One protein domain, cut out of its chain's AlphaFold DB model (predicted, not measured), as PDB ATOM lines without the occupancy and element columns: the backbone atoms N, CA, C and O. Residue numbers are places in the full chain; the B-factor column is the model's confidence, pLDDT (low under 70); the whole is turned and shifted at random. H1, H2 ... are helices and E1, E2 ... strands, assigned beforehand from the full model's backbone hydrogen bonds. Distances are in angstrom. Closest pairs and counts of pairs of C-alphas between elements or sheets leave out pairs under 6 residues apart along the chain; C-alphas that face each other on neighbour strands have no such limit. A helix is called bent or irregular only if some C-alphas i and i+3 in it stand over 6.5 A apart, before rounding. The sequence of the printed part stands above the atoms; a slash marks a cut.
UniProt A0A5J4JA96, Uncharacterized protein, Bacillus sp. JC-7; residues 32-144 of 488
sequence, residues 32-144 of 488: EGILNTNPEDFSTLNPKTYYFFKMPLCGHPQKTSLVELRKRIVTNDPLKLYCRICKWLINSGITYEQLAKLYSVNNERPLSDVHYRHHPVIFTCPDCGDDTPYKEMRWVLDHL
ATOM      1  N   GLU A  32       3.905 -45.755 -29.322       38.59
ATOM      2  CA  GLU A  32       2.882 -45.299 -30.272       38.59
ATOM      3  C   GLU A  32       2.284 -43.949 -29.859       38.59
ATOM      4  O   GLU A  32       2.120 -43.073 -30.705       38.59
ATOM      5  N   GLY A  33       2.069 -43.712 -28.564       42.56
ATOM      6  CA  GLY A  33       1.636 -42.423 -28.034       42.56
ATOM      7  C   GLY A  33       2.651 -41.306 -28.268       42.56
ATOM      8  O   GLY A  33       2.263 -40.237 -28.723       42.56
ATOM      9  N   ILE A  34       3.952 -41.554 -28.054       40.53
ATOM     10  CA  ILE A  34       5.018 -40.562 -28.304       40.53
ATOM     11  C   ILE A  34       5.175 -40.258 -29.803       40.53
ATOM     12  O   ILE A  34       5.427 -39.109 -30.162       40.53
ATOM     13  N   LEU A  35       5.017 -41.262 -30.674       40.75
ATOM     14  CA  LEU A  35       5.036 -41.088 -32.131       40.75
ATOM     15  C   LEU A  35       3.825 -40.284 -32.632       40.75
ATOM     16  O   LEU A  35       3.973 -39.486 -33.555       40.75
ATOM     17  N   ASN A  36       2.660 -40.453 -32.000       42.16
ATOM     18  CA  ASN A  36       1.432 -39.731 -32.343       42.16
ATOM     19  C   ASN A  36       1.377 -38.315 -31.756       42.16
ATOM     20  O   ASN A  36       0.771 -37.422 -32.344       42.16
ATOM     21  N   THR A  37       2.030 -38.074 -30.620       42.81
ATOM     22  CA  THR A  37       2.212 -36.738 -30.055       42.81
ATOM     23  C   THR A  37       3.593 -36.223 -30.404       42.81
ATOM     24  O   THR A  37       4.395 -36.077 -29.498       42.81
ATOM     25  N   ASN A  38       3.927 -35.932 -31.659       47.41
ATOM     26  CA  ASN A  38       5.025 -34.991 -31.894       47.41
ATOM     27  C   ASN A  38       4.466 -33.612 -31.513       47.41
ATOM     28  O   ASN A  38       3.853 -32.964 -32.363       47.41
ATOM     29  N   PRO A  39       4.473 -33.215 -30.225       47.66
ATOM     30  CA  PRO A  39       3.639 -32.120 -29.810       47.66
ATOM     31  C   PRO A  39       4.423 -30.889 -30.225       47.66
ATOM     32  O   PRO A  39       5.524 -30.649 -29.729       47.66
ATOM     33  N   GLU A  40       3.868 -30.094 -31.130       45.91
ATOM     34  CA  GLU A  40       4.474 -28.808 -31.477       45.91
ATOM     35  C   GLU A  40       4.692 -27.928 -30.226       45.91
ATOM     36  O   GLU A  40       5.491 -26.994 -30.267       45.91
ATOM     37  N   ASP A  41       4.057 -28.261 -29.086       51.03
ATOM     38  CA  ASP A  41       4.178 -27.532 -27.831       51.03
ATOM     39  C   ASP A  41       4.303 -28.412 -26.557       51.03
ATOM     40  O   ASP A  41       3.480 -29.286 -26.255       51.03
ATOM     41  N   PHE A  42       5.315 -28.094 -25.734       53.09
ATOM     42  CA  PHE A  42       5.643 -28.664 -24.410       53.09
ATOM     43  C   PHE A  42       4.490 -28.614 -23.391       53.09
ATOM     44  O   PHE A  42       4.552 -29.258 -22.335       53.09
ATOM     45  N   SER A  43       3.481 -27.788 -23.658       56.16
ATOM     46  CA  SER A  43       2.298 -27.566 -22.825       56.16
ATOM     47  C   SER A  43       1.359 -28.780 -22.755       56.16
ATOM     48  O   SER A  43       0.617 -28.905 -21.781       56.16
ATOM     49  N   THR A  44       1.444 -29.697 -23.723       59.16
ATOM     50  CA  THR A  44       0.552 -30.864 -23.883       59.16
ATOM     51  C   THR A  44       1.013 -32.131 -23.147       59.16
ATOM     52  O   THR A  44       0.237 -33.070 -22.975       59.16
ATOM     53  N   LEU A  45       2.264 -32.176 -22.677       61.94
ATOM     54  CA  LEU A  45       2.837 -33.349 -22.007       61.94
ATOM     55  C   LEU A  45       2.331 -33.496 -20.562       61.94
ATOM     56  O   LEU A  45       2.268 -32.522 -19.804       61.94
ATOM     57  N   ASN A  46       2.063 -34.735 -20.126       68.00
ATOM     58  CA  ASN A  46       1.662 -35.001 -18.743       68.00
ATOM     59  C   ASN A  46       2.827 -34.679 -17.777       68.00
ATOM     60  O   ASN A  46       3.904 -35.274 -17.891       68.00
ATOM     61  N   PRO A  47       2.634 -33.797 -16.774       66.44
ATOM     62  CA  PRO A  47       3.714 -33.336 -15.905       66.44
ATOM     63  C   PRO A  47       4.474 -34.447 -15.150       66.44
ATOM     64  O   PRO A  47       5.677 -34.307 -14.898       66.44
ATOM     65  N   LYS A  48       3.786 -35.531 -14.763       70.88
ATOM     66  CA  LYS A  48       4.342 -36.605 -13.916       70.88
ATOM     67  C   LYS A  48       4.882 -37.800 -14.712       70.88
ATOM     68  O   LYS A  48       5.622 -38.601 -14.144       70.88
ATOM     69  N   THR A  49       4.565 -37.900 -15.999       68.88
ATOM     70  CA  THR A  49       5.062 -38.967 -16.878       68.88
ATOM     71  C   THR A  49       6.536 -38.744 -17.223       68.88
ATOM     72  O   THR A  49       6.996 -37.607 -17.338       68.88
ATOM     73  N   TYR A  50       7.300 -39.833 -17.349       69.38
ATOM     74  CA  TYR A  50       8.712 -39.797 -17.740       69.38
ATOM     75  C   TYR A  50       8.852 -39.896 -19.259       69.38
ATOM     76  O   TYR A  50       8.407 -40.873 -19.850       69.38
ATOM     77  N   TYR A  51       9.559 -38.939 -19.855       66.06
ATOM     78  CA  TYR A  51       9.869 -38.895 -21.285       66.06
ATOM     79  C   TYR A  51      11.386 -38.854 -21.503       66.06
ATOM     80  O   TYR A  51      12.142 -38.497 -20.592       66.06
ATOM     81  N   PHE A  52      11.844 -39.200 -22.708       64.44
ATOM     82  CA  PHE A  52      13.233 -38.999 -23.123       64.44
ATOM     83  C   PHE A  52      13.398 -37.622 -23.771       64.44
ATOM     84  O   PHE A  52      12.921 -37.386 -24.876       64.44
ATOM     85  N   PHE A  53      14.113 -36.726 -23.096       64.81
ATOM     86  CA  PHE A  53      14.399 -35.381 -23.595       64.81
ATOM     87  C   PHE A  53      15.830 -35.279 -24.120       64.81
ATOM     88  O   PHE A  53      16.762 -35.762 -23.474       64.81
ATOM     89  N   LYS A  54      16.029 -34.587 -25.248       62.84
ATOM     90  CA  LYS A  54      17.350 -34.103 -25.665       62.84
ATOM     91  C   LYS A  54      17.795 -32.979 -24.736       62.84
ATOM     92  O   LYS A  54      17.187 -31.915 -24.724       62.84
ATOM     93  N   MET A  55      18.859 -33.192 -23.972       66.25
ATOM     94  CA  MET A  55      19.366 -32.154 -23.072       66.25
ATOM     95  C   MET A  55      19.978 -30.978 -23.866       66.25
ATOM     96  O   MET A  55      20.702 -31.235 -24.828       66.25
ATOM     97  N   PRO A  56      19.778 -29.703 -23.482       55.00
ATOM     98  CA  PRO A  56      20.116 -28.551 -24.333       55.00
ATOM     99  C   PRO A  56      21.608 -28.339 -24.506       55.00
ATOM    100  O   PRO A  56      22.057 -27.939 -25.572       55.00
ATOM    101  N   LEU A  57      22.373 -28.594 -23.441       58.97
ATOM    102  CA  LEU A  57      23.803 -28.303 -23.427       58.97
ATOM    103  C   LEU A  57      24.640 -29.431 -24.019       58.97
ATOM    104  O   LEU A  57      25.717 -29.174 -24.544       58.97
ATOM    105  N   CYS A  58      24.174 -30.680 -23.938       61.38
ATOM    106  CA  CYS A  58      24.938 -31.824 -24.437       61.38
ATOM    107  C   CYS A  58      24.284 -32.588 -25.584       61.38
ATOM    108  O   CYS A  58      24.930 -33.447 -26.169       61.38
ATOM    109  N   GLY A  59      23.015 -32.333 -25.898       61.47
ATOM    110  CA  GLY A  59      22.294 -33.026 -26.964       61.47
ATOM    111  C   GLY A  59      21.992 -34.506 -26.697       61.47
ATOM    112  O   GLY A  59      21.378 -35.146 -27.546       61.47
ATOM    113  N   HIS A  60      22.384 -35.064 -25.549       64.50
ATOM    114  CA  HIS A  60      22.148 -36.475 -25.229       64.50
ATOM    115  C   HIS A  60      20.738 -36.714 -24.671       64.50
ATOM    116  O   HIS A  60      20.228 -35.865 -23.927       64.50
ATOM    117  N   PRO A  61      20.120 -37.871 -24.976       66.69
ATOM    118  CA  PRO A  61      18.808 -38.225 -24.454       66.69
ATOM    119  C   PRO A  61      18.871 -38.526 -22.952       66.69
ATOM    120  O   PRO A  61      19.766 -39.231 -22.480       66.69
ATOM    121  N   GLN A  62      17.896 -38.029 -22.194       72.50
ATOM    122  CA  GLN A  62      17.713 -38.351 -20.783       72.50
ATOM    123  C   GLN A  62      16.246 -38.633 -20.465       72.50
ATOM    124  O   GLN A  62      15.377 -37.804 -20.731       72.50
ATOM    125  N   LYS A  63      15.997 -39.752 -19.777       74.38
ATOM    126  CA  LYS A  63      14.698 -40.047 -19.169       74.38
ATOM    127  C   LYS A  63      14.466 -39.164 -17.937       74.38
ATOM    128  O   LYS A  63      15.222 -39.226 -16.963       74.38
ATOM    129  N   THR A  64      13.446 -38.314 -17.967       73.19
ATOM    130  CA  THR A  64      13.028 -37.480 -16.825       73.19
ATOM    131  C   THR A  64      11.555 -37.095 -16.953       73.19
ATOM    132  O   THR A  64      11.002 -37.160 -18.045       73.19
ATOM    133  N   SER A  65      10.901 -36.704 -15.858       77.56
ATOM    134  CA  SER A  65       9.553 -36.129 -15.934       77.56
ATOM    135  C   SER A  65       9.595 -34.650 -16.311       77.56
ATOM    136  O   SER A  65      10.607 -33.972 -16.095       77.56
ATOM    137  N   LEU A  66       8.486 -34.138 -16.846       69.25
ATOM    138  CA  LEU A  66       8.356 -32.730 -17.217       69.25
ATOM    139  C   LEU A  66       8.433 -31.801 -15.992       69.25
ATOM    140  O   LEU A  66       9.065 -30.749 -16.065       69.25
ATOM    141  N   VAL A  67       7.855 -32.196 -14.848       72.88
ATOM    142  CA  VAL A  67       7.987 -31.448 -13.578       72.88
ATOM    143  C   VAL A  67       9.452 -31.292 -13.183       72.88
ATOM    144  O   VAL A  67       9.900 -30.195 -12.851       72.88
ATOM    145  N   GLU A  68      10.205 -32.386 -13.226       77.88
ATOM    146  CA  GLU A  68      11.614 -32.396 -12.843       77.88
ATOM    147  C   GLU A  68      12.475 -31.606 -13.838       77.88
ATOM    148  O   GLU A  68      13.378 -30.870 -13.438       77.88
ATOM    149  N   LEU A  69      12.163 -31.686 -15.132       71.44
ATOM    150  CA  LEU A  69      12.838 -30.896 -16.156       71.44
ATOM    151  C   LEU A  69      12.598 -29.390 -15.957       71.44
ATOM    152  O   LEU A  69      13.553 -28.615 -15.963       71.44
ATOM    153  N   ARG A  70      11.350 -28.978 -15.696       69.81
ATOM    154  CA  ARG A  70      10.996 -27.575 -15.411       69.81
ATOM    155  C   ARG A  70      11.751 -27.036 -14.198       69.81
ATOM    156  O   ARG A  70      12.311 -25.946 -14.274       69.81
ATOM    157  N   LYS A  71      11.838 -27.811 -13.110       74.88
ATOM    158  CA  LYS A  71      12.624 -27.434 -11.920       74.88
ATOM    159  C   LYS A  71      14.087 -27.153 -12.264       74.88
ATOM    160  O   LYS A  71      14.646 -26.171 -11.788       74.88
ATOM    161  N   ARG A  72      14.704 -27.978 -13.114       73.81
ATOM    162  CA  ARG A  72      16.101 -27.794 -13.544       73.81
ATOM    163  C   ARG A  72      16.297 -26.540 -14.390       73.81
ATOM    164  O   ARG A  72      17.282 -25.839 -14.192       73.81
ATOM    165  N   ILE A  73      15.352 -26.234 -15.276       64.62
ATOM    166  CA  ILE A  73      15.393 -25.023 -16.111       64.62
ATOM    167  C   ILE A  73      15.306 -23.763 -15.241       64.62
ATOM    168  O   ILE A  73      16.129 -22.865 -15.378       64.62
ATOM    169  N   VAL A  74      14.360 -23.723 -14.296       67.00
ATOM    170  CA  VAL A  74      14.125 -22.547 -13.437       67.00
ATOM    171  C   VAL A  74      15.324 -22.227 -12.541       67.00
ATOM    172  O   VAL A  74      15.550 -21.070 -12.207       67.00
ATOM    173  N   THR A  75      16.126 -23.228 -12.173       70.31
ATOM    174  CA  THR A  75      17.293 -23.010 -11.304       70.31
ATOM    175  C   THR A  75      18.460 -22.265 -11.959       70.31
ATOM    176  O   THR A  75      19.391 -21.920 -11.241       70.31
ATOM    177  N   ASN A  76      18.439 -22.046 -13.282       60.44
ATOM    178  CA  ASN A  76      19.502 -21.388 -14.060       60.44
ATOM    179  C   ASN A  76      20.929 -21.939 -13.820       60.44
ATOM    180  O   ASN A  76      21.919 -21.253 -14.044       60.44
ATOM    181  N   ASP A  77      21.036 -23.184 -13.353       70.56
ATOM    182  CA  ASP A  77      22.296 -23.888 -13.129       70.56
ATOM    183  C   ASP A  77      22.625 -24.703 -14.392       70.56
ATOM    184  O   ASP A  77      21.934 -25.694 -14.675       70.56
ATOM    185  N   PRO A  78      23.677 -24.336 -15.151       66.00
ATOM    186  CA  PRO A  78      24.049 -25.035 -16.375       66.00
ATOM    187  C   PRO A  78      24.308 -26.523 -16.134       66.00
ATOM    188  O   PRO A  78      23.951 -27.354 -16.968       66.00
ATOM    189  N   LEU A  79      24.839 -26.904 -14.965       66.44
ATOM    190  CA  LEU A  79      25.076 -28.307 -14.637       66.44
ATOM    191  C   LEU A  79      23.762 -29.083 -14.617       66.44
ATOM    192  O   LEU A  79      23.713 -30.209 -15.100       66.44
ATOM    193  N   LYS A  80      22.652 -28.507 -14.149       68.81
ATOM    194  CA  LYS A  80      21.339 -29.178 -14.160       68.81
ATOM    195  C   LYS A  80      20.767 -29.407 -15.562       68.81
ATOM    196  O   LYS A  80      19.894 -30.264 -15.697       68.81
ATOM    197  N   LEU A  81      21.306 -28.741 -16.583       67.56
ATOM    198  CA  LEU A  81      20.933 -28.897 -17.991       67.56
ATOM    199  C   LEU A  81      21.853 -29.847 -18.783       67.56
ATOM    200  O   LEU A  81      21.599 -30.102 -19.959       67.56
ATOM    201  N   TYR A  82      22.871 -30.433 -18.147       68.69
ATOM    202  CA  TYR A  82      23.581 -31.601 -18.679       68.69
ATOM    203  C   TYR A  82      22.849 -32.899 -18.342       68.69
ATOM    204  O   TYR A  82      22.285 -33.048 -17.251       68.69
ATOM    205  N   CYS A  83      22.930 -33.885 -19.245       71.69
ATOM    206  CA  CYS A  83      22.471 -35.230 -18.917       71.69
ATOM    207  C   CYS A  83      23.290 -35.819 -17.757       71.69
ATOM    208  O   CYS A  83      24.447 -35.440 -17.542       71.69
ATOM    209  N   ARG A  84      22.711 -36.770 -17.008       74.69
ATOM    210  CA  ARG A  84      23.404 -37.425 -15.876       74.69
ATOM    211  C   ARG A  84      24.786 -37.959 -16.266       74.69
ATOM    212  O   ARG A  84      25.731 -37.758 -15.516       74.69
ATOM    213  N   ILE A  85      24.908 -38.554 -17.451       74.31
ATOM    214  CA  ILE A  85      26.162 -39.135 -17.943       74.31
ATOM    215  C   ILE A  85      27.197 -38.044 -18.213       74.31
ATOM    216  O   ILE A  85      28.319 -38.148 -17.735       74.31
ATOM    217  N   CYS A  86      26.819 -36.950 -18.881       74.56
ATOM    218  CA  CYS A  86      27.725 -35.825 -19.116       74.56
ATOM    219  C   CYS A  86      28.290 -35.238 -17.827       74.56
ATOM    220  O   CYS A  86      29.454 -34.857 -17.821       74.56
ATOM    221  N   LYS A  87      27.516 -35.220 -16.736       78.75
ATOM    222  CA  LYS A  87      28.030 -34.799 -15.425       78.75
ATOM    223  C   LYS A  87      29.157 -35.700 -14.931       78.75
ATOM    224  O   LYS A  87      30.123 -35.202 -14.369       78.75
ATOM    225  N   TRP A  88      29.049 -37.012 -15.140       79.38
ATOM    226  CA  TRP A  88      30.101 -37.965 -14.765       79.38
ATOM    227  C   TRP A  88      31.338 -37.796 -15.638       79.38
ATOM    228  O   TRP A  88      32.465 -37.904 -15.157       79.38
ATOM    229  N   LEU A  89      31.122 -37.491 -16.917       77.19
ATOM    230  CA  LEU A  89      32.197 -37.367 -17.886       77.19
ATOM    231  C   LEU A  89      33.133 -36.182 -17.614       77.19
ATOM    232  O   LEU A  89      34.310 -36.282 -17.958       77.19
ATOM    233  N   ILE A  90      32.667 -35.130 -16.925       76.06
ATOM    234  CA  ILE A  90      33.473 -33.950 -16.554       76.06
ATOM    235  C   ILE A  90      34.798 -34.358 -15.883       76.06
ATOM    236  O   ILE A  90      35.854 -33.865 -16.264       76.06
ATOM    237  N   ASN A  91      34.768 -35.328 -14.962       72.62
ATOM    238  CA  ASN A  91      35.957 -35.764 -14.211       72.62
ATOM    239  C   ASN A  91      36.848 -36.764 -14.972       72.62
ATOM    240  O   ASN A  91      38.013 -36.983 -14.622       72.62
ATOM    241  N   SER A  92      36.288 -37.429 -15.979       73.81
ATOM    242  CA  SER A  92      37.002 -38.399 -16.818       73.81
ATOM    243  C   SER A  92      37.691 -37.729 -18.015       73.81
ATOM    244  O   SER A  92      38.724 -38.194 -18.489       73.81
ATOM    245  N   GLY A  93      37.146 -36.611 -18.503       77.31
ATOM    246  CA  GLY A  93      37.625 -35.923 -19.701       77.31
ATOM    247  C   GLY A  93      37.380 -36.676 -21.018       77.31
ATOM    248  O   GLY A  93      37.877 -36.224 -22.051       77.31
ATOM    249  N   ILE A  94      36.646 -37.798 -21.007       77.69
ATOM    250  CA  ILE A  94      36.224 -38.520 -22.222       77.69
ATOM    251  C   ILE A  94      34.845 -38.040 -22.694       77.69
ATOM    252  O   ILE A  94      34.033 -37.557 -21.904       77.69
ATOM    253  N   THR A  95      34.562 -38.171 -23.989       77.69
ATOM    254  CA  THR A  95      33.266 -37.785 -24.565       77.69
ATOM    255  C   THR A  95      32.228 -38.897 -24.419       77.69
ATOM    256  O   THR A  95      32.552 -40.072 -24.236       77.69
ATOM    257  N   TYR A  96      30.946 -38.538 -24.531       76.75
ATOM    258  CA  TYR A  96      29.856 -39.519 -24.530       76.75
ATOM    259  C   TYR A  96      29.982 -40.503 -25.694       76.75
ATOM    260  O   TYR A  96      29.757 -41.692 -25.514       76.75
ATOM    261  N   GLU A  97      30.396 -40.024 -26.868       74.19
ATOM    262  CA  GLU A  97      30.643 -40.864 -28.039       74.19
ATOM    263  C   GLU A  97      31.749 -41.899 -27.773       74.19
ATOM    264  O   GLU A  97      31.596 -43.073 -28.105       74.19
ATOM    265  N   GLN A  98      32.842 -41.485 -27.122       76.94
ATOM    266  CA  GLN A  98      33.919 -42.393 -26.725       76.94
ATOM    267  C   GLN A  98      33.426 -43.452 -25.734       76.94
ATOM    268  O   GLN A  98      33.758 -44.623 -25.886       76.94
ATOM    269  N   LEU A  99      32.606 -43.065 -24.753       81.75
ATOM    270  CA  LEU A  99      32.013 -44.011 -23.806       81.75
ATOM    271  C   LEU A  99      31.027 -44.972 -24.487       81.75
ATOM    272  O   LEU A  99      31.046 -46.167 -24.207       81.75
ATOM    273  N   ALA A 100      30.189 -44.465 -25.392       80.44
ATOM    274  CA  ALA A 100      29.205 -45.254 -26.126       80.44
ATOM    275  C   ALA A 100      29.865 -46.317 -27.013       80.44
ATOM    276  O   ALA A 100      29.374 -47.437 -27.067       80.44
ATOM    277  N   LYS A 101      31.013 -46.006 -27.631       82.19
ATOM    278  CA  LYS A 101      31.812 -46.973 -28.406       82.19
ATOM    279  C   LYS A 101      32.335 -48.144 -27.568       82.19
ATOM    280  O   LYS A 101      32.558 -49.218 -28.110       82.19
ATOM    281  N   LEU A 102      32.553 -47.933 -26.271       84.44
ATOM    282  CA  LEU A 102      32.977 -48.984 -25.345       84.44
ATOM    283  C   LEU A 102      31.790 -49.764 -24.778       84.44
ATOM    284  O   LEU A 102      31.979 -50.853 -24.248       84.44
ATOM    285  N   TYR A 103      30.582 -49.198 -24.795       85.75
ATOM    286  CA  TYR A 103      29.420 -49.790 -24.146       85.75
ATOM    287  C   TYR A 103      28.943 -51.014 -24.931       85.75
ATOM    288  O   TYR A 103      28.551 -50.898 -26.089       85.75
ATOM    289  N   SER A 104      28.996 -52.189 -24.300       85.94
ATOM    290  CA  SER A 104      28.672 -53.441 -24.983       85.94
ATOM    291  C   SER A 104      27.199 -53.497 -25.381       85.94
ATOM    292  O   SER A 104      26.317 -53.100 -24.612       85.94
ATOM    293  N   VAL A 105      26.934 -54.079 -26.548       80.38
ATOM    294  CA  VAL A 105      25.579 -54.414 -27.012       80.38
ATOM    295  C   VAL A 105      24.887 -55.449 -26.119       80.38
ATOM    296  O   VAL A 105      23.668 -55.553 -26.146       80.38
ATOM    297  N   ASN A 106      25.650 -56.180 -25.299       80.75
ATOM    298  CA  ASN A 106      25.142 -57.211 -24.394       80.75
ATOM    299  C   ASN A 106      24.653 -56.658 -23.043       80.75
ATOM    300  O   ASN A 106      24.287 -57.430 -22.157       80.75
ATOM    301  N   ASN A 107      24.658 -55.336 -22.842       82.19
ATOM    302  CA  ASN A 107      24.029 -54.745 -21.664       82.19
ATOM    303  C   ASN A 107      22.504 -54.867 -21.731       82.19
ATOM    304  O   ASN A 107      21.891 -54.572 -22.751       82.19
ATOM    305  N   GLU A 108      21.878 -55.177 -20.596       83.25
ATOM    306  CA  GLU A 108      20.414 -55.250 -20.476       83.25
ATOM    307  C   GLU A 108      19.714 -53.890 -20.639       83.25
ATOM    308  O   GLU A 108      18.502 -53.828 -20.844       83.25
ATOM    309  N   ARG A 109      20.457 -52.786 -20.498       80.88
ATOM    310  CA  ARG A 109      19.927 -51.419 -20.501       80.88
ATOM    311  C   ARG A 109      20.697 -50.553 -21.489       80.88
ATOM    312  O   ARG A 109      21.895 -50.757 -21.662       80.88
ATOM    313  N   PRO A 110      20.059 -49.544 -22.099       75.56
ATOM    314  CA  PRO A 110      20.788 -48.558 -22.876       75.56
ATOM    315  C   PRO A 110      21.646 -47.686 -21.966       75.56
ATOM    316  O   PRO A 110      21.263 -47.375 -20.836       75.56
ATOM    317  N   LEU A 111      22.759 -47.189 -22.509       76.06
ATOM    318  CA  LEU A 111      23.665 -46.285 -21.801       76.06
ATOM    319  C   LEU A 111      22.929 -45.082 -21.180       76.06
ATOM    320  O   LEU A 111      23.255 -44.688 -20.064       76.06
ATOM    321  N   SER A 112      21.901 -44.550 -21.852       71.94
ATOM    322  CA  SER A 112      21.081 -43.414 -21.397       71.94
ATOM    323  C   SER A 112      20.246 -43.672 -20.132       71.94
ATOM    324  O   SER A 112      19.819 -42.707 -19.495       71.94
ATOM    325  N   ASP A 113      20.029 -44.937 -19.753       75.81
ATOM    326  CA  ASP A 113      19.230 -45.362 -18.588       75.81
ATOM    327  C   ASP A 113      20.086 -45.992 -17.468       75.81
ATOM    328  O   ASP A 113      19.599 -46.417 -16.416       75.81
ATOM    329  N   VAL A 114      21.405 -46.041 -17.659       78.69
ATOM    330  CA  VAL A 114      22.339 -46.497 -16.627       78.69
ATOM    331  C   VAL A 114      22.421 -45.457 -15.509       78.69
ATOM    332  O   VAL A 114      22.428 -44.252 -15.753       78.69
ATOM    333  N   HIS A 115      22.509 -45.919 -14.261       80.31
ATOM    334  CA  HIS A 115      22.798 -45.087 -13.097       80.31
ATOM    335  C   HIS A 115      24.291 -45.151 -12.756       80.31
ATOM    336  O   HIS A 115      24.951 -46.160 -12.986       80.31
ATOM    337  N   TYR A 116      24.823 -44.070 -12.173       74.25
ATOM    338  CA  TYR A 116      26.251 -43.969 -11.833       74.25
ATOM    339  C   TYR A 116      26.709 -45.096 -10.901       74.25
ATOM    340  O   TYR A 116      27.835 -45.577 -11.004       74.25
ATOM    341  N   ARG A 117      25.807 -45.485  -9.994       79.69
ATOM    342  CA  ARG A 117      25.979 -46.530  -8.989       79.69
ATOM    343  C   ARG A 117      24.881 -47.577  -9.130       79.69
ATOM    344  O   ARG A 117      23.813 -47.272  -9.661       79.69
ATOM    345  N   HIS A 118      25.133 -48.765  -8.591       81.69
ATOM    346  CA  HIS A 118      24.155 -49.856  -8.429       81.69
ATOM    347  C   HIS A 118      23.678 -50.562  -9.709       81.69
ATOM    348  O   HIS A 118      22.961 -51.553  -9.599       81.69
ATOM    349  N   HIS A 119      24.066 -50.109 -10.904       85.62
ATOM    350  CA  HIS A 119      23.767 -50.800 -12.162       85.62
ATOM    351  C   HIS A 119      25.028 -51.479 -12.710       85.62
ATOM    352  O   HIS A 119      25.952 -50.761 -13.100       85.62
ATOM    353  N   PRO A 120      25.064 -52.823 -12.785       90.00
ATOM    354  CA  PRO A 120      26.107 -53.539 -13.503       90.00
ATOM    355  C   PRO A 120      26.177 -53.085 -14.958       90.00
ATOM    356  O   PRO A 120      25.154 -52.800 -15.581       90.00
ATOM    357  N   VAL A 121      27.392 -53.008 -15.488       90.00
ATOM    358  CA  VAL A 121      27.639 -52.599 -16.873       90.00
ATOM    359  C   VAL A 121      28.705 -53.474 -17.508       90.00
ATOM    360  O   VAL A 121      29.646 -53.912 -16.847       90.00
ATOM    361  N   ILE A 122      28.570 -53.698 -18.807       89.56
ATOM    362  CA  ILE A 122      29.507 -54.451 -19.631       89.56
ATOM    363  C   ILE A 122      30.146 -53.487 -20.629       89.56
ATOM    364  O   ILE A 122      29.453 -52.735 -21.313       89.56
ATOM    365  N   PHE A 123      31.470 -53.511 -20.729       88.38
ATOM    366  CA  PHE A 123      32.187 -52.763 -21.759       88.38
ATOM    367  C   PHE A 123      32.945 -53.710 -22.678       88.38
ATOM    368  O   PHE A 123      33.631 -54.615 -22.197       88.38
ATOM    369  N   THR A 124      32.855 -53.463 -23.977       84.44
ATOM    370  CA  THR A 124      33.622 -54.148 -25.013       84.44
ATOM    371  C   THR A 124      34.946 -53.423 -25.206       84.44
ATOM    372  O   THR A 124      34.992 -52.211 -25.430       84.44
ATOM    373  N   CYS A 125      36.054 -54.153 -25.103       83.12
ATOM    374  CA  CYS A 125      37.355 -53.562 -25.367       83.12
ATOM    375  C   CYS A 125      37.557 -53.340 -26.877       83.12
ATOM    376  O   CYS A 125      37.450 -54.300 -27.635       83.12
ATOM    377  N   PRO A 126      37.929 -52.130 -27.329       77.81
ATOM    378  CA  PRO A 126      38.123 -51.848 -28.749       77.81
ATOM    379  C   PRO A 126      39.362 -52.548 -29.327       77.81
ATOM    380  O   PRO A 126      39.439 -52.730 -30.535       77.81
ATOM    381  N   ASP A 127      40.318 -52.951 -28.481       75.19
ATOM    382  CA  ASP A 127      41.552 -53.612 -28.917       75.19
ATOM    383  C   ASP A 127      41.376 -55.125 -29.121       75.19
ATOM    384  O   ASP A 127      41.940 -55.685 -30.056       75.19
ATOM    385  N   CYS A 128      40.644 -55.812 -28.232       73.19
ATOM    386  CA  CYS A 128      40.489 -57.276 -28.283       73.19
ATOM    387  C   CYS A 128      39.059 -57.765 -28.536       73.19
ATOM    388  O   CYS A 128      38.858 -58.969 -28.649       73.19
ATOM    389  N   GLY A 129      38.067 -56.874 -28.587       77.44
ATOM    390  CA  GLY A 129      36.659 -57.217 -28.819       77.44
ATOM    391  C   GLY A 129      35.963 -57.936 -27.657       77.44
ATOM    392  O   GLY A 129      34.779 -58.238 -27.759       77.44
ATOM    393  N   ASP A 130      36.662 -58.202 -26.550       79.25
ATOM    394  CA  ASP A 130      36.082 -58.919 -25.415       79.25
ATOM    395  C   ASP A 130      35.251 -58.014 -24.503       79.25
ATOM    396  O   ASP A 130      35.672 -56.922 -24.100       79.25
ATOM    397  N   ASP A 131      34.128 -58.565 -24.054       84.62
ATOM    398  CA  ASP A 131      33.262 -57.969 -23.048       84.62
ATOM    399  C   ASP A 131      33.811 -58.138 -21.633       84.62
ATOM    400  O   ASP A 131      34.227 -59.222 -21.212       84.62
ATOM    401  N   THR A 132      33.792 -57.059 -20.858       86.06
ATOM    402  CA  THR A 132      34.239 -57.038 -19.465       86.06
ATOM    403  C   THR A 132      33.122 -56.503 -18.569       86.06
ATOM    404  O   THR A 132      32.736 -55.344 -18.725       86.06
ATOM    405  N   PRO A 133      32.607 -57.305 -17.615       89.69
ATOM    406  CA  PRO A 133      31.582 -56.853 -16.682       89.69
ATOM    407  C   PRO A 133      32.188 -56.085 -15.500       89.69
ATOM    408  O   PRO A 133      33.218 -56.484 -14.932       89.69
ATOM    409  N   TYR A 134      31.496 -55.027 -15.085       88.81
ATOM    410  CA  TYR A 134      31.783 -54.199 -13.916       88.81
ATOM    411  C   TYR A 134      30.528 -54.019 -13.072       88.81
ATOM    412  O   TYR A 134      29.406 -54.039 -13.573       88.81
ATOM    413  N   LYS A 135      30.736 -53.798 -11.773       88.62
ATOM    414  CA  LYS A 135      29.651 -53.590 -10.809       88.62
ATOM    415  C   LYS A 135      28.866 -52.302 -11.074       88.62
ATOM    416  O   LYS A 135      27.673 -52.264 -10.805       88.62
ATOM    417  N   GLU A 136      29.542 -51.262 -11.559       89.06
ATOM    418  CA  GLU A 136      28.937 -49.967 -11.857       89.06
ATOM    419  C   GLU A 136      29.794 -49.112 -12.796       89.06
ATOM    420  O   GLU A 136      31.016 -49.267 -12.868       89.06
ATOM    421  N   MET A 137      29.130 -48.178 -13.485       85.75
ATOM    422  CA  MET A 137      29.719 -47.209 -14.420       85.75
ATOM    423  C   MET A 137      30.851 -46.388 -13.786       85.75
ATOM    424  O   MET A 137      31.870 -46.124 -14.427       85.75
ATOM    425  N   ARG A 138      30.684 -46.016 -12.510       85.12
ATOM    426  CA  ARG A 138      31.642 -45.214 -11.747       85.12
ATOM    427  C   ARG A 138      33.073 -45.726 -11.848       85.12
ATOM    428  O   ARG A 138      33.972 -44.940 -12.119       85.12
ATOM    429  N   TRP A 139      33.282 -47.027 -11.642       80.75
ATOM    430  CA  TRP A 139      34.636 -47.573 -11.569       80.75
ATOM    431  C   TRP A 139      35.405 -47.319 -12.866       80.75
ATOM    432  O   TRP A 139      36.555 -46.904 -12.829       80.75
ATOM    433  N   VAL A 140      34.766 -47.495 -14.021       78.06
ATOM    434  CA  VAL A 140      35.425 -47.281 -15.313       78.06
ATOM    435  C   VAL A 140      35.672 -45.797 -15.572       78.06
ATOM    436  O   VAL A 140      36.783 -45.440 -15.951       78.06
ATOM    437  N   LEU A 141      34.691 -44.924 -15.321       81.56
ATOM    438  CA  LEU A 141      34.827 -43.480 -15.571       81.56
ATOM    439  C   LEU A 141      35.826 -42.783 -14.641       81.56
ATOM    440  O   LEU A 141      36.492 -41.830 -15.049       81.56
ATOM    441  N   ASP A 142      35.966 -43.261 -13.406       82.31
ATOM    442  CA  ASP A 142      36.924 -42.697 -12.456       82.31
ATOM    443  C   ASP A 142      38.376 -42.976 -12.912       82.31
ATOM    444  O   ASP A 142      39.254 -42.133 -12.697       82.31
ATOM    445  N   HIS A 143      38.619 -44.088 -13.624       80.56
ATOM    446  CA  HIS A 143      39.956 -44.526 -14.050       80.56
ATOM    447  C   HIS A 143      40.279 -44.277 -15.537       80.56
ATOM    448  O   HIS A 143      41.445 -44.073 -15.878       80.56
ATOM    449  N   LEU A 144      39.285 -44.262 -16.429       81.19
ATOM    450  CA  LEU A 144      39.468 -44.001 -17.859       81.19
ATOM    451  C   LEU A 144      39.538 -42.488 -18.109       81.19
ATOM    452  O   LEU A 144      38.519 -41.800 -18.116       81.19
TER     453      LEU A 144
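What this domain is: This is residues 32 to 144 of the 488 residues of an uncharacterized protein of Bacillus sp. JC-7 (UniProt A0A5J4JA96). The model shows two small lobes in a row, with a tail, residues 32 to 49, at one end: the first lobe holds the strand hairpin E1 and E2 with H2 leading away from it and H3 at a corner with H2, and the second holds H4 and H6 side by side, H5 crosswise to H4, and a second strand hairpin, E3 and E4. H1 lies off beyond the first lobe at the end of a long link, and the long stretch of residues 103 to 120 winds without a named element through the side of the second lobe nearer the first. The printed part has 113 residues with six named helices and four named strands, in the order H1, E1, E2, H2, H3, H4, H5, E3, E4, H6; its two sheets, E1 - E2 and E3 - E4, are antiparallel, and the class is mixed, helices and strands. It is only just compact, close to loose, with a radius of gyration of the C-alphas of 15.9 A, and its spans are 48 by 33 by 23 A.

How they stand to each other: H1, residues 32 to 36, touches no helix. E1, residues 50 to 54, and E2, residues 61 to 65, form a hairpin, with directions at 143 degrees; N 51 and O 64 are 2.9 A apart and N 62 and O 53 are 2.8 A apart, within hydrogen-bond range. H2, residues 66 to 74, comes closest to E1 at the C-alphas of Leu 66 and Tyr 50, 7.1 A apart. H3, residues 78 to 81, and H2 touch only at the corner by their link; their closest C-alphas, Arg 72 and Lys 80, are 5.5 A apart. H4, residues 84 to 92, is close to H3 but not clearly touching, with the C-alphas of Leu 79 and Lys 87 closest at 7.2 A. H5, residues 96 to 102, and H4 only just touch, with 3 pairs of C-alphas within 8 A, the closest Cys 86 and Tyr 96 at 6.9 A; they are about perpendicular at 82 degrees. E3, residues 121 to 124, comes closest to H5 at the C-alphas of Thr 124 and Leu 102, 5.2 A apart. E3 and E4, residues 131 to 134, form a hairpin, with directions at 152 degrees; N 123 and O 132, 3.0 A, and N 134 and O 121, 2.8 A, are within hydrogen-bond range. H6, residues 137 to 143, touches H4 at a shallow tilt of 18 degrees, the same way; the C-alphas of Ser 92 and Leu 141 are closest at 5.7 A. H5 and H6 are apart, and so are H2 and H4. Every O i to N i+4 pair is within hydrogen-bond range in H1 and H2, but 3 of 5 in H4, 2 of 3 in H5 and 2 of 3 in H6; H3 is too short for such a pair.

Where its parts are: H1 begins at C-alpha 32, (2.882, -45.299, -30.272). E1 measures 13.0 A from first to last C-alpha and E2 12.8 A. H2 measures 12.3 A. H4 measures 13.7 A, from C-alpha 84 at (23.404, -37.425, -15.876); it is neither bent nor irregular, but only just: C-alphas 88 and 91 are 6.3 A apart. H6 measures 10.6 A and ends at C-alpha 143, (39.956, -44.526, -14.050).

The domain as a whole: The C-alphas of Ser 43 and Cys 128, the two farthest apart, are 48.7 A apart. The printed part has no cut. The links H1 to E1, 13 residues, and H5 to E3, 18 residues, are long. The mean pLDDT of the printed part is 72.3; 39 residues are under 70, among them residues 32 to 47, 49 to 61 and 78 to 82, and H1 has a mean of 41.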